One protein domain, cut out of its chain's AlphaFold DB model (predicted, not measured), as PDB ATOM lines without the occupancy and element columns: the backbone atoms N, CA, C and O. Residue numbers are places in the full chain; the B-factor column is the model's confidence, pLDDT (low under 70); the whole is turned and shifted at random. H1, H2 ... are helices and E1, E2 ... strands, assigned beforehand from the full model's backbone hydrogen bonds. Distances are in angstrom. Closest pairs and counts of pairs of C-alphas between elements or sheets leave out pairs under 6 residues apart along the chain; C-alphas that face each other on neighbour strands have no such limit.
ATOM      1  N   LEU A 200     204.452 163.108 213.302       43.81
ATOM      2  CA  LEU A 200     204.713 163.558 214.692       43.81
ATOM      3  C   LEU A 200     206.106 164.170 214.878       43.81
ATOM      4  O   LEU A 200     206.257 165.047 215.723       43.81
ATOM      5  N   TRP A 201     207.113 163.752 214.103       42.56
ATOM      6  CA  TRP A 201     208.478 164.272 214.273       42.56
ATOM      7  C   TRP A 201     208.678 165.654 213.643       42.56
ATOM      8  O   TRP A 201     209.378 166.472 214.236       42.56
ATOM      9  N   ASP A 202     207.988 165.970 212.539       45.69
ATOM     10  CA  ASP A 202     207.954 167.342 212.000       45.69
ATOM     11  C   ASP A 202     207.351 168.348 213.006       45.69
ATOM     12  O   ASP A 202     207.645 169.540 212.940       45.69
ATOM     13  N   MET A 203     206.580 167.870 213.993       43.41
ATOM     14  CA  MET A 203     206.039 168.679 215.094       43.41
ATOM     15  C   MET A 203     206.921 168.694 216.352       43.41
ATOM     16  O   MET A 203     206.753 169.550 217.210       43.41
ATOM     17  N   GLN A 204     207.914 167.811 216.493       45.66
ATOM     18  CA  GLN A 204     208.659 167.668 217.753       45.66
ATOM     19  C   GLN A 204     209.635 168.819 218.047       45.66
ATOM     20  O   GLN A 204     210.128 168.941 219.166       45.66
ATOM     21  N   SER A 205     209.894 169.685 217.064       48.50
ATOM     22  CA  SER A 205     210.650 170.929 217.263       48.50
ATOM     23  C   SER A 205     209.775 172.126 217.665       48.50
ATOM     24  O   SER A 205     210.315 173.176 218.013       48.50
ATOM     25  N   PHE A 206     208.445 171.967 217.691       46.59
ATOM     26  CA  PHE A 206     207.484 173.019 218.014       46.59
ATOM     27  C   PHE A 206     206.354 172.459 218.909       46.59
ATOM     28  O   PHE A 206     205.404 171.864 218.430       46.59
ATOM     29  N   TYR A 207     206.457 172.706 220.221       54.22
ATOM     30  CA  TYR A 207     205.427 172.526 221.267       54.22
ATOM     31  C   TYR A 207     205.085 171.093 221.740       54.22
ATOM     32  O   TYR A 207     204.324 170.346 221.132       54.22
ATOM     33  N   GLU A 208     205.533 170.766 222.961       58.62
ATOM     34  CA  GLU A 208     205.129 169.573 223.734       58.62
ATOM     35  C   GLU A 208     203.603 169.470 223.944       58.62
ATOM     36  O   GLU A 208     203.041 168.376 224.004       58.62
ATOM     37  N   GLU A 209     202.914 170.612 224.000       61.09
ATOM     38  CA  GLU A 209     201.460 170.685 224.153       61.09
ATOM     39  C   GLU A 209     200.719 170.157 222.908       61.09
ATOM     40  O   GLU A 209     199.719 169.446 223.031       61.09
ATOM     41  N   GLU A 210     201.245 170.396 221.699       67.88
ATOM     42  CA  GLU A 210     200.663 169.877 220.452       67.88
ATOM     43  C   GLU A 210     200.833 168.357 220.323       67.88
ATOM     44  O   GLU A 210     199.947 167.667 219.797       67.88
ATOM     45  N   LEU A 211     201.927 167.813 220.867       68.25
ATOM     46  CA  LEU A 211     202.169 166.371 220.928       68.25
ATOM     47  C   LEU A 211     201.181 165.680 221.869       68.25
ATOM     48  O   LEU A 211     200.561 164.695 221.466       68.25
ATOM     49  N   TRP A 212     200.971 166.214 223.076       75.81
ATOM     50  CA  TRP A 212     200.000 165.656 224.025       75.81
ATOM     51  C   TRP A 212     198.572 165.694 223.466       75.81
ATOM     52  O   TRP A 212     197.849 164.693 223.519       75.81
ATOM     53  N   ILE A 213     198.168 166.813 222.853       78.81
ATOM     54  CA  ILE A 213     196.857 166.934 222.194       78.81
ATOM     55  C   ILE A 213     196.721 165.896 221.073       78.81
ATOM     56  O   ILE A 213     195.671 165.259 220.937       78.81
ATOM     57  N   SER A 214     197.763 165.708 220.266       76.75
ATOM     58  CA  SER A 214     197.773 164.719 219.184       76.75
ATOM     59  C   SER A 214     197.678 163.291 219.719       76.75
ATOM     60  O   SER A 214     196.860 162.510 219.230       76.75
ATOM     61  N   GLU A 215     198.433 162.960 220.767       79.94
ATOM     62  CA  GLU A 215     198.389 161.665 221.448       79.94
ATOM     63  C   GLU A 215     196.979 161.360 221.972       79.94
ATOM     64  O   GLU A 215     196.415 160.304 221.669       79.94
ATOM     65  N   MET A 216     196.354 162.318 222.660       82.25
ATOM     66  CA  MET A 216     194.983 162.183 223.159       82.25
ATOM     67  C   MET A 216     193.960 162.054 222.027       82.25
ATOM     68  O   MET A 216     193.011 161.275 222.138       82.25
ATOM     69  N   ARG A 217     194.149 162.749 220.897       82.12
ATOM     70  CA  ARG A 217     193.309 162.565 219.699       82.12
ATOM     71  C   ARG A 217     193.427 161.150 219.140       82.12
ATOM     72  O   ARG A 217     192.398 160.555 218.812       82.12
ATOM     73  N   PHE A 218     194.634 160.590 219.045       81.62
ATOM     74  CA  PHE A 218     194.828 159.211 218.589       81.62
ATOM     75  C   PHE A 218     194.221 158.200 219.561       81.62
ATOM     76  O   PHE A 218     193.508 157.297 219.115       81.62
ATOM     77  N   LYS A 219     194.425 158.386 220.871       87.12
ATOM     78  CA  LYS A 219     193.828 157.551 221.922       87.12
ATOM     79  C   LYS A 219     192.303 157.557 221.826       87.12
ATOM     80  O   LYS A 219     191.700 156.502 221.654       87.12
ATOM     81  N   ASN A 220     191.684 158.737 221.797       85.00
ATOM     82  CA  ASN A 220     190.231 158.876 221.668       85.00
ATOM     83  C   ASN A 220     189.696 158.291 220.358       85.00
ATOM     84  O   ASN A 220     188.635 157.668 220.343       85.00
ATOM     85  N   LYS A 221     190.407 158.464 219.240       83.50
ATOM     86  CA  LYS A 221     190.018 157.857 217.960       83.50
ATOM     87  C   LYS A 221     190.034 156.331 218.043       83.50
ATOM     88  O   LYS A 221     189.100 155.701 217.555       83.50
ATOM     89  N   LEU A 222     191.056 155.749 218.669       84.31
ATOM     90  CA  LEU A 222     191.174 154.303 218.842       84.31
ATOM     91  C   LEU A 222     190.083 153.747 219.769       84.31
ATOM     92  O   LEU A 222     189.444 152.768 219.392       84.31
ATOM     93  N   ILE A 223     189.805 154.412 220.898       87.62
ATOM     94  CA  ILE A 223     188.678 154.086 221.795       87.62
ATOM     95  C   ILE A 223     187.372 154.048 220.999       87.62
ATOM     96  O   ILE A 223     186.712 153.015 220.939       87.62
ATOM     97  N   ASN A 224     187.060 155.129 220.278       84.00
ATOM     98  CA  ASN A 224     185.852 155.211 219.458       84.00
ATOM     99  C   ASN A 224     185.770 154.096 218.403       84.00
ATOM    100  O   ASN A 224     184.678 153.629 218.083       84.00
ATOM    101  N   CYS A 225     186.896 153.691 217.810       83.25
ATOM    102  CA  CYS A 225     186.926 152.593 216.847       83.25
ATOM    103  C   CYS A 225     186.615 151.241 217.498       83.25
ATOM    104  O   CYS A 225     185.885 150.453 216.896       83.25
ATOM    105  N   ILE A 226     187.156 150.981 218.689       84.81
ATOM    106  CA  ILE A 226     186.909 149.757 219.457       84.81
ATOM    107  C   ILE A 226     185.433 149.696 219.872       84.81
ATOM    108  O   ILE A 226     184.745 148.729 219.541       84.81
ATOM    109  N   GLU A 227     184.924 150.765 220.484       85.94
ATOM    110  CA  GLU A 227     183.557 150.819 221.015       85.94
ATOM    111  C   GLU A 227     182.499 150.708 219.910       85.94
ATOM    112  O   GLU A 227     181.577 149.895 219.996       85.94
ATOM    113  N   LYS A 228     182.653 151.462 218.809       82.12
ATOM    114  CA  LYS A 228     181.679 151.456 217.699       82.12
ATOM    115  C   LYS A 228     181.586 150.122 216.980       82.12
ATOM    116  O   LYS A 228     180.514 149.760 216.505       82.12
ATOM    117  N   LYS A 229     182.711 149.433 216.804       77.12
ATOM    118  CA  LYS A 229     182.729 148.177 216.051       77.12
ATOM    119  C   LYS A 229     182.106 147.025 216.826       77.12
ATOM    120  O   LYS A 229     181.627 146.089 216.196       77.12
ATOM    121  N   GLN A 230     182.162 147.074 218.153       66.94
ATOM    122  CA  GLN A 230     181.887 145.913 218.994       66.94
ATOM    123  C   GLN A 230     180.693 146.108 219.935       66.94
ATOM    124  O   GLN A 230     180.279 145.137 220.558       66.94
ATOM    125  N   ASN A 231     180.109 147.316 220.005       68.25
ATOM    126  CA  ASN A 231     179.113 147.685 221.024       68.25
ATOM    127  C   ASN A 231     179.591 147.317 222.438       68.25
ATOM    128  O   ASN A 231     178.821 146.817 223.257       68.25
ATOM    129  N   ASP A 232     180.880 147.517 222.683       71.56
ATOM    130  CA  ASP A 232     181.588 147.009 223.852       71.56
ATOM    131  C   ASP A 232     182.505 148.093 224.420       71.56
ATOM    132  O   ASP A 232     182.819 149.067 223.735       71.56
ATOM    133  N   TYR A 233     182.920 147.933 225.671       80.12
ATOM    134  CA  TYR A 233     183.760 148.897 226.368       80.12
ATOM    135  C   TYR A 233     185.233 148.757 225.976       80.12
ATOM    136  O   TYR A 233     185.725 147.677 225.638       80.12
ATOM    137  N   CYS A 234     185.945 149.881 226.030       85.12
ATOM    138  CA  CYS A 234     187.383 149.943 225.827       85.12
ATOM    139  C   CYS A 234     188.097 150.112 227.172       85.12
ATOM    140  O   CYS A 234     187.753 150.992 227.960       85.12
ATOM    141  N   PHE A 235     189.118 149.297 227.397       87.31
ATOM    142  CA  PHE A 235     189.901 149.251 228.623       87.31
ATOM    143  C   PHE A 235     191.358 149.556 228.316       87.31
ATOM    144  O   PHE A 235     191.879 149.139 227.284       87.31
ATOM    145  N   GLU A 236     192.021 150.267 229.216       90.38
ATOM    146  CA  GLU A 236     193.463 150.482 229.164       90.38
ATOM    147  C   GLU A 236     194.151 149.450 230.057       90.38
ATOM    148  O   GLU A 236     193.776 149.292 231.214       90.38
ATOM    149  N   LEU A 237     195.121 148.720 229.504       88.62
ATOM    150  CA  LEU A 237     195.837 147.653 230.199       88.62
ATOM    151  C   LEU A 237     197.273 148.098 230.464       88.62
ATOM    152  O   LEU A 237     198.112 148.065 229.562       88.62
ATOM    153  N   SER A 238     197.545 148.505 231.702       84.88
ATOM    154  CA  SER A 238     198.854 148.983 232.168       84.88
ATOM    155  C   SER A 238     199.879 147.859 232.364       84.88
ATOM    156  O   SER A 238     201.076 148.052 232.142       84.88
ATOM    157  N   ASP A 239     199.428 146.657 232.727       86.44
ATOM    158  CA  ASP A 239     200.306 145.489 232.919       86.44
ATOM    159  C   ASP A 239     200.682 144.796 231.606       86.44
ATOM    160  O   ASP A 239     201.609 143.984 231.543       86.44
ATOM    161  N   ILE A 240     199.988 145.134 230.519       88.94
ATOM    162  CA  ILE A 240     200.235 144.574 229.196       88.94
ATOM    163  C   ILE A 240     200.797 145.657 228.289       88.94
ATOM    164  O   ILE A 240     200.098 146.530 227.783       88.94
ATOM    165  N   ARG A 241     202.096 145.555 228.017       92.00
ATOM    166  CA  ARG A 241     202.799 146.522 227.176       92.00
ATOM    167  C   ARG A 241     202.748 146.152 225.696       92.00
ATOM    168  O   ARG A 241     202.878 144.991 225.297       92.00
ATOM    169  N   CYS A 242     202.623 147.174 224.860       92.62
ATOM    170  CA  CYS A 242     202.691 147.098 223.410       92.62
ATOM    171  C   CYS A 242     204.010 146.436 222.972       92.62
ATOM    172  O   CYS A 242     205.084 146.935 223.317       92.62
ATOM    173  N   PRO A 243     203.984 145.376 222.139       91.94
ATOM    174  CA  PRO A 243     205.207 144.687 221.718       91.94
ATOM    175  C   PRO A 243     206.152 145.575 220.887       91.94
ATOM    176  O   PRO A 243     207.344 145.284 220.775       91.94
ATOM    177  N   ILE A 244     205.638 146.669 220.315       90.44
ATOM    178  CA  ILE A 244     206.396 147.591 219.463       90.44
ATOM    179  C   ILE A 244     207.085 148.678 220.291       90.44
ATOM    180  O   ILE A 244     208.316 148.740 220.279       90.44
ATOM    181  N   CYS A 245     206.316 149.503 221.010       88.75
ATOM    182  CA  CYS A 245     206.827 150.683 221.725       88.75
ATOM    183  C   CYS A 245     206.868 150.547 223.254       88.75
ATOM    184  O   CYS A 245     207.305 151.477 223.919       88.75
ATOM    185  N   GLY A 246     206.377 149.442 223.823       89.56
ATOM    186  CA  GLY A 246     206.356 149.231 225.273       89.56
ATOM    187  C   GLY A 246     205.337 150.076 226.048       89.56
ATOM    188  O   GLY A 246     205.321 150.002 227.266       89.56
ATOM    189  N   SER A 247     204.490 150.872 225.386       89.44
ATOM    190  CA  SER A 247     203.420 151.637 226.055       89.44
ATOM    191  C   SER A 247     202.174 150.797 226.322       89.44
ATOM    192  O   SER A 247     202.048 149.703 225.774       89.44
ATOM    193  N   ASP A 248     201.254 151.322 227.123       90.94
ATOM    194  CA  ASP A 248     199.986 150.662 227.440       90.94
ATOM    195  C   ASP A 248     199.145 150.421 226.192       90.94
ATOM    196  O   ASP A 248     199.229 151.148 225.190       90.94
ATOM    197  N   VAL A 249     198.352 149.357 226.243       93.44
ATOM    198  CA  VAL A 249     197.444 148.998 225.158       93.44
ATOM    199  C   VAL A 249     196.004 149.244 225.561       93.44
ATOM    200  O   VAL A 249     195.631 149.150 226.725       93.44
ATOM    201  N   LEU A 250     195.191 149.537 224.557       92.69
ATOM    202  CA  LEU A 250     193.747 149.561 224.677       92.69
ATOM    203  C   LEU A 250     193.188 148.217 224.219       92.69
ATOM    204  O   LEU A 250     193.644 147.684 223.206       92.69
ATOM    205  N   ALA A 251     192.201 147.681 224.916       92.81
ATOM    206  CA  ALA A 251     191.589 146.405 224.587       92.81
ATOM    207  C   ALA A 251     190.072 146.432 224.766       92.81
ATOM    208  O   ALA A 251     189.539 147.210 225.552       92.81
ATOM    209  N   SER A 252     189.386 145.547 224.049       91.62
ATOM    210  CA  SER A 252     188.010 145.154 224.361       91.62
ATOM    211  C   SER A 252     187.930 143.666 224.654       91.62
ATOM    212  O   SER A 252     188.808 142.892 224.246       91.62
ATOM    213  N   PHE A 253     186.873 143.252 225.344       89.38
ATOM    214  CA  PHE A 253     186.760 141.928 225.936       89.38
ATOM    215  C   PHE A 253     185.460 141.249 225.531       89.38
ATOM    216  O   PHE A 253     184.385 141.828 225.562       89.38
ATOM    217  N   LEU A 254     185.540 139.968 225.204       87.44
ATOM    218  CA  LEU A 254     184.362 139.120 225.206       87.44
ATOM    219  C   LEU A 254     184.116 138.656 226.632       87.44
ATOM    220  O   LEU A 254     185.032 138.192 227.314       87.44
ATOM    221  N   TRP A 255     182.860 138.741 227.042       85.50
ATOM    222  CA  TRP A 255     182.420 138.335 228.360       85.50
ATOM    223  C   TRP A 255     181.364 137.238 228.272       85.50
ATOM    224  O   TRP A 255     180.540 137.202 227.354       85.50
ATOM    225  N   LYS A 256     181.363 136.358 229.269       85.94
ATOM    226  CA  LYS A 256     180.333 135.350 229.514       85.94
ATOM    227  C   LYS A 256     179.435 135.802 230.663       85.94
ATOM    228  O   LYS A 256     179.898 136.403 231.621       85.94
ATOM    229  N   GLY A 257     178.150 135.463 230.582       77.25
ATOM    230  CA  GLY A 257     177.162 135.795 231.615       77.25
ATOM    231  C   GLY A 257     176.343 137.056 231.319       77.25
ATOM    232  O   GLY A 257     176.404 137.621 230.228       77.25
ATOM    233  N   LYS A 258     175.488 137.443 232.276       63.91
ATOM    234  CA  LYS A 258     174.662 138.666 232.259       63.91
ATOM    235  C   LYS A 258     174.500 139.186 233.692       63.91
ATOM    236  O   LYS A 258     174.296 138.383 234.601       63.91
ATOM    237  N   GLY A 259     174.477 140.506 233.879       66.56
ATOM    238  CA  GLY A 259     174.120 141.134 235.161       66.56
ATOM    239  C   GLY A 259     175.289 141.234 236.140       66.56
ATOM    240  O   GLY A 259     176.239 141.928 235.838       66.56
ATOM    241  N   GLU A 260     175.215 140.580 237.298       64.19
ATOM    242  CA  GLU A 260     176.262 140.606 238.344       64.19
ATOM    243  C   GLU A 260     177.299 139.473 238.192       64.19
ATOM    244  O   GLU A 260     178.190 139.327 239.018       64.19
ATOM    245  N   ASN A 261     177.169 138.651 237.142       74.69
ATOM    246  CA  ASN A 261     177.978 137.450 236.909       74.69
ATOM    247  C   ASN A 261     178.778 137.538 235.597       74.69
ATOM    248  O   ASN A 261     178.833 136.558 234.848       74.69
ATOM    249  N   TRP A 262     179.310 138.715 235.252       77.69
ATOM    250  CA  TRP A 262     180.195 138.832 234.090       77.69
ATOM    251  C   TRP A 262     181.503 138.108 234.389       77.69
ATOM    252  O   TRP A 262     182.166 138.388 235.379       77.69
ATOM    253  N   GLN A 263     181.851 137.160 233.530       86.06
ATOM    254  CA  GLN A 263     183.121 136.450 233.563       86.06
ATOM    255  C   GLN A 263     183.893 136.784 232.300       86.06
ATOM    256  O   GLN A 263     183.332 136.785 231.198       86.06
ATOM    257  N   PHE A 264     185.175 137.064 232.453       87.75
ATOM    258  CA  PHE A 264     186.074 137.273 231.337       87.75
ATOM    259  C   PHE A 264     186.121 135.996 230.487       87.75
ATOM    260  O   PHE A 264     186.360 134.896 230.987       87.75
ATOM    261  N   ASP A 265     185.880 136.126 229.182       88.88
ATOM    262  CA  ASP A 265     186.012 135.010 228.243       88.88
ATOM    263  C   ASP A 265     187.318 135.114 227.459       88.88
ATOM    264  O   ASP A 265     188.178 134.234 227.509       88.88
ATOM    265  N   SER A 266     187.478 136.201 226.706       91.12
ATOM    266  CA  SER A 266     188.667 136.404 225.885       91.12
ATOM    267  C   SER A 266     188.864 137.861 225.492       91.12
ATOM    268  O   SER A 266     187.966 138.689 225.583       91.12
ATOM    269  N   LEU A 267     190.055 138.177 224.990       92.44
ATOM    270  CA  LEU A 267     190.308 139.463 224.350       92.44
ATOM    271  C   LEU A 267     189.623 139.497 222.980       92.44
ATOM    272  O   LEU A 267     189.808 138.606 222.141       92.44
ATOM    273  N   ASN A 268     188.846 140.547 222.735       92.00
ATOM    274  CA  ASN A 268     188.169 140.721 221.466       92.00
ATOM    275  C   ASN A 268     189.047 141.452 220.446       92.00
ATOM    276  O   ASN A 268     189.286 140.926 219.355       92.00
ATOM    277  N   SER A 269     189.535 142.632 220.832       92.88
ATOM    278  CA  SER A 269     190.421 143.484 220.040       92.88
ATOM    279  C   SER A 269     191.479 144.132 220.929       92.88
ATOM    280  O   SER A 269     191.253 144.310 222.124       92.88
ATOM    281  N   VAL A 270     192.639 144.458 220.357       94.44
ATOM    282  CA  VAL A 270     193.731 145.149 221.062       94.44
ATOM    283  C   VAL A 270     194.335 146.203 220.144       94.44
ATOM    284  O   VAL A 270     194.563 145.950 218.962       94.44
ATOM    285  N   GLY A 271     194.640 147.383 220.661       92.75
ATOM    286  CA  GLY A 271     195.270 148.457 219.912       92.75
ATOM    287  C   GLY A 271     196.298 149.222 220.731       92.75
ATOM    288  O   GLY A 271     196.270 149.232 221.956       92.75
ATOM    289  N   CYS A 272     197.216 149.888 220.042       92.00
ATOM    290  CA  CYS A 272     198.136 150.843 220.651       92.00
ATOM    291  C   CYS A 272     197.971 152.170 219.932       92.00
ATOM    292  O   CYS A 272     198.172 152.245 218.718       92.00
ATOM    293  N   TYR A 273     197.640 153.217 220.677       85.38
ATOM    294  CA  TYR A 273     197.431 154.535 220.098       85.38
ATOM    295  C   TYR A 273     198.760 155.217 219.717       85.38
ATOM    296  O   TYR A 273     198.772 155.984 218.760       85.38
ATOM    297  N   LYS A 274     199.889 154.881 220.370       86.88
ATOM    298  CA  LYS A 274     201.225 155.392 219.994       86.88
ATOM    299  C   LYS A 274     201.778 154.763 218.718       86.88
ATOM    300  O   LYS A 274     202.437 155.431 217.934       86.88
ATOM    301  N   CYS A 275     201.505 153.477 218.499       85.62
ATOM    302  CA  CYS A 275     201.894 152.774 217.271       85.62
ATOM    303  C   CYS A 275     200.792 152.759 216.206       85.62
ATOM    304  O   CYS A 275     200.982 152.157 215.154       85.62
ATOM    305  N   VAL A 276     199.643 153.376 216.500       86.31
ATOM    306  CA  VAL A 276     198.492 153.540 215.604       86.31
ATOM    307  C   VAL A 276     198.055 152.218 214.953       86.31
ATOM    308  O   VAL A 276     197.841 152.135 213.744       86.31
ATOM    309  N   TYR A 277     197.903 151.161 215.756       89.00
ATOM    310  CA  TYR A 277     197.331 149.892 215.289       89.00
ATOM    311  C   TYR A 277     196.090 149.498 216.089       89.00
ATOM    312  O   TYR A 277     195.963 149.814 217.272       89.00
ATOM    313  N   LEU A 278     195.212 148.739 215.432       91.75
ATOM    314  CA  LEU A 278     194.097 148.003 216.023       91.75
ATOM    315  C   LEU A 278     194.086 146.604 215.404       91.75
ATOM    316  O   LEU A 278     194.046 146.478 214.178       91.75
ATOM    317  N   ILE A 279     194.128 145.568 216.236       94.25
ATOM    318  CA  ILE A 279     194.079 144.175 215.805       94.25
ATOM    319  C   ILE A 279     192.807 143.486 216.286       94.25
ATOM    320  O   ILE A 279     192.348 143.684 217.407       94.25
ATOM    321  N   GLU A 280     192.279 142.636 215.412       92.25
ATOM    322  CA  GLU A 280     191.123 141.757 215.653       92.25
ATOM    323  C   GLU A 280     191.478 140.286 215.337       92.25
ATOM    324  O   GLU A 280     190.669 139.380 215.524       92.25
ATOM    325  N   ASP A 281     192.699 140.038 214.843       93.75
ATOM    326  CA  ASP A 281     193.189 138.699 214.525       93.75
ATOM    327  C   ASP A 281     193.422 137.906 215.816       93.75
ATOM    328  O   ASP A 281     194.262 138.264 216.643       93.75
ATOM    329  N   LYS A 282     192.665 136.818 215.981       94.88
ATOM    330  CA  LYS A 282     192.660 136.033 217.217       94.88
ATOM    331  C   LYS A 282     193.997 135.356 217.505       94.88
ATOM    332  O   LYS A 282     194.364 135.283 218.671       94.88
ATOM    333  N   ASP A 283     194.749 134.923 216.491       96.00
ATOM    334  CA  ASP A 283     196.052 134.286 216.727       96.00
ATOM    335  C   ASP A 283     197.076 135.307 217.240       96.00
ATOM    336  O   ASP A 283     197.848 135.004 218.153       96.00
ATOM    337  N   LEU A 284     197.062 136.525 216.682       95.69
ATOM    338  CA  LEU A 284     197.883 137.631 217.177       95.69
ATOM    339  C   LEU A 284     197.493 138.020 218.603       95.69
ATOM    340  O   LEU A 284     198.371 138.133 219.457       95.69
ATOM    341  N   ILE A 285     196.196 138.212 218.857       96.31
ATOM    342  CA  ILE A 285     195.684 138.586 220.179       96.31
ATOM    343  C   ILE A 285     196.082 137.543 221.219       96.31
ATOM    344  O   ILE A 285     196.594 137.896 222.282       96.31
ATOM    345  N   GLU A 286     195.884 136.264 220.905       95.81
ATOM    346  CA  GLU A 286     196.145 135.184 221.846       95.81
ATOM    347  C   GLU A 286     197.626 135.133 222.239       95.81
ATOM    348  O   GLU A 286     197.971 135.098 223.421       95.81
ATOM    349  N   ILE A 287     198.518 135.177 221.246       95.88
ATOM    350  CA  ILE A 287     199.954 135.004 221.472       95.88
ATOM    351  C   ILE A 287     200.600 136.244 222.092       95.88
ATOM    352  O   ILE A 287     201.428 136.098 222.991       95.88
ATOM    353  N   PHE A 288     200.251 137.446 221.631       95.12
ATOM    354  CA  PHE A 288     200.923 138.672 222.067       95.12
ATOM    355  C   PHE A 288     200.322 139.307 223.319       95.12
ATOM    356  O   PHE A 288     201.026 140.066 223.984       95.12
ATOM    357  N   PHE A 289     199.059 139.018 223.648       94.94
ATOM    358  CA  PHE A 289     198.356 139.703 224.735       94.94
ATOM    359  C   PHE A 289     197.653 138.732 225.681       94.94
ATOM    360  O   PHE A 289     197.930 138.758 226.873       94.94
ATOM    361  N   HIS A 290     196.802 137.833 225.175       91.81
ATOM    362  CA  HIS A 290     195.978 136.978 226.039       91.81
ATOM    363  C   HIS A 290     196.820 136.081 226.950       91.81
ATOM    364  O   HIS A 290     196.594 136.044 228.150       91.81
ATOM    365  N   ASN A 291     197.851 135.427 226.406       91.06
ATOM    366  CA  ASN A 291     198.749 134.565 227.183       91.06
ATOM    367  C   ASN A 291     199.600 135.322 228.220       91.06
ATOM    368  O   ASN A 291     200.371 134.697 228.946       91.06
ATOM    369  N   ARG A 292     199.509 136.657 228.253       91.00
ATOM    370  CA  ARG A 292     200.197 137.531 229.207       91.00
ATOM    371  C   ARG A 292     199.254 138.091 230.276       91.00
ATOM    372  O   ARG A 292     199.737 138.747 231.189       91.00
ATOM    373  N   LEU A 293     197.946 137.832 230.183       89.44
ATOM    374  CA  LEU A 293     196.987 138.173 231.233       89.44
ATOM    375  C   LEU A 293     197.237 137.284 232.458       89.44
ATOM    376  O   LEU A 293     197.229 136.054 232.356       89.44
ATOM    377  N   THR A 294     197.462 137.903 233.614       90.38
ATOM    378  CA  THR A 294     197.585 137.200 234.896       90.38
ATOM    379  C   THR A 294     196.201 136.881 235.464       90.38
ATOM    380  O   THR A 294     195.196 137.477 235.069       90.38
ATOM    381  N   LYS A 295     196.121 135.920 236.393       89.88
ATOM    382  CA  LYS A 295     194.842 135.586 237.044       89.88
ATOM    383  C   LYS A 295     194.341 136.741 237.902       89.88
ATOM    384  O   LYS A 295     193.138 136.940 238.013       89.88
ATOM    385  N   GLU A 296     195.277 137.470 238.490       88.56
ATOM    386  CA  GLU A 296     195.061 138.664 239.288       88.56
ATOM    387  C   GLU A 296     194.400 139.748 238.433       88.56
ATOM    388  O   GLU A 296     193.293 140.160 238.755       88.56
ATOM    389  N   LEU A 297     194.982 140.083 237.274       85.62
ATOM    390  CA  LEU A 297     194.411 141.069 236.349       85.62
ATOM    391  C   LEU A 297     193.031 140.644 235.830       85.62
ATOM    392  O   LEU A 297     192.127 141.465 235.721       85.62
ATOM    393  N   ILE A 298     192.834 139.357 235.524       87.25
ATOM    394  CA  ILE A 298     191.509 138.849 235.130       87.25
ATOM    395  C   ILE A 298     190.500 139.026 236.271       87.25
ATOM    396  O   ILE A 298     189.381 139.464 236.028       87.25
ATOM    397  N   SER A 299     190.897 138.723 237.507       86.19
ATOM    398  CA  SER A 299     190.023 138.856 238.678       86.19
ATOM    399  C   SER A 299     189.676 140.319 238.960       86.19
ATOM    400  O   SER A 299     188.535 140.609 239.305       86.19
ATOM    401  N   GLU A 300     190.624 141.241 238.773       84.06
ATOM    402  CA  GLU A 300     190.392 142.689 238.858       84.06
ATOM    403  C   GLU A 300     189.358 143.134 237.816       84.06
ATOM    404  O   GLU A 300     188.329 143.707 238.180       84.06
ATOM    405  N   LEU A 301     189.556 142.751 236.549       81.06
ATOM    406  CA  LEU A 301     188.626 143.041 235.450       81.06
ATOM    407  C   LEU A 301     187.212 142.488 235.701       81.06
ATOM    408  O   LEU A 301     186.230 143.142 235.352       81.06
ATOM    409  N   GLU A 302     187.092 141.295 236.288       83.00
ATOM    410  CA  GLU A 302     185.804 140.685 236.648       83.00
ATOM    411  C   GLU A 302     185.158 141.352 237.873       83.00
ATOM    412  O   GLU A 302     183.933 141.475 237.938       83.00
ATOM    413  N   SER A 303     185.962 141.808 238.840       77.31
ATOM    414  CA  SER A 303     185.474 142.469 240.056       77.31
ATOM    415  C   SER A 303     184.957 143.888 239.812       77.31
ATOM    416  O   SER A 303     184.041 144.331 240.509       77.31
ATOM    417  N   ASP A 304     185.471 144.558 238.778       67.94
ATOM    418  CA  ASP A 304     185.097 145.926 238.406       67.94
ATOM    419  C   ASP A 304     183.715 146.045 237.723       67.94
ATOM    420  O   ASP A 304     183.314 147.145 237.355       67.94
ATOM    421  N   ASN A 305     182.963 144.940 237.591       56.25
ATOM    422  CA  ASN A 305     181.514 144.841 237.324       56.25
ATOM    423  C   ASN A 305     180.907 145.967 236.446       56.25
ATOM    424  O   ASN A 305     180.502 147.017 236.948       56.25
TER     425      ASN A 305
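AT A GLANCE: This is residues 200 to 305 of the 314 residues of an uncharacterized protein of Chromatium okenii (UniProt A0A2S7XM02). A strongly twisted sheet of four strands has the long helix H1 slantwise over one face and the short helix H2 across its other face, while the sheet curls round a third helix, H3. H1 reaches well beyond the sheet, and residues 204 to 209, at the end of this arm, stick out free. The printed part has 106 residues, with three named helices and four named strands in the order H1, E1, E2, E3, E4, H2, H3; the sheet's order is E1, E2, E3, E4, all antiparallel, and the class is mixed, helices and strands. The whole is only just compact, close to loose, with a radius of gyration of the C-alphas of 15.2 A, and its C-alphas span 50 by 25 by 23 A, an elongated outline.

HOW THE PARTS SIT: The sheet is a meander, each strand the antiparallel neighbour of the one before: E1, residues 235 to 241, E2, residues 248 to 256, E3, residues 263 to 272, and E4, residues 277 to 279. E1 and E2 form a hairpin, with N 235 and O 251 within hydrogen-bond range at 2.8 A. E2 and E3 form a hairpin, with N 250 and O 271 at 2.8 A and N 256 and O 263 at 2.8 A. E3 bends by 62 degrees at residue 266. E3 and E4 form a hairpin, with N 279 and O 270 at 2.8 A. The edge strands E1 and E4 are apart. H1, residues 208 to 230, is on the sheet at a height over the sheet of 8.8 A, over E2 and E3, and stands at 40 degrees to E3 on the local plane. The closest C-alphas of H1 and E2 are those of Ile 226 and Ser 252, 6.8 A apart. H2, residues 282 to 288, is on the opposite face, over E3 at a height over the sheet of 8.4 A; its closest C-alphas to E3 are those of Ile 285 and Leu 267, 6.9 A apart. H3, residues 295 to 303, is on the sheet too, and its closest C-alphas to E3 are those of Glu 302 and Gln 263, 5.9 A apart. H2 and H3 are apart. In H1, H2 and H3 every O i to N i+4 pair is within hydrogen-bond range.

IN THESE COORDINATES: E2 measures 25.0 A from first to last C-alpha and E3 24.5 A; E1 measures 13.3 A. H1 measures 33.5 A, from C-alpha 208 at (205.129, 169.573, 223.734) to C-alpha 230 at (181.887, 145.913, 218.994). H3 measures 12.0 A and ends with C-alpha 303 at (185.474, 142.469, 240.056).

THE WHOLE: The two C-alphas farthest apart are those of Ser 205 and Asn 261, at 50.7 A. The printed part has no cut and no long link. The mean pLDDT of the printed part is 82.0, and it is under 70 at residues 200 to 211, 230 to 231, 258 to 260 and 304 to 305.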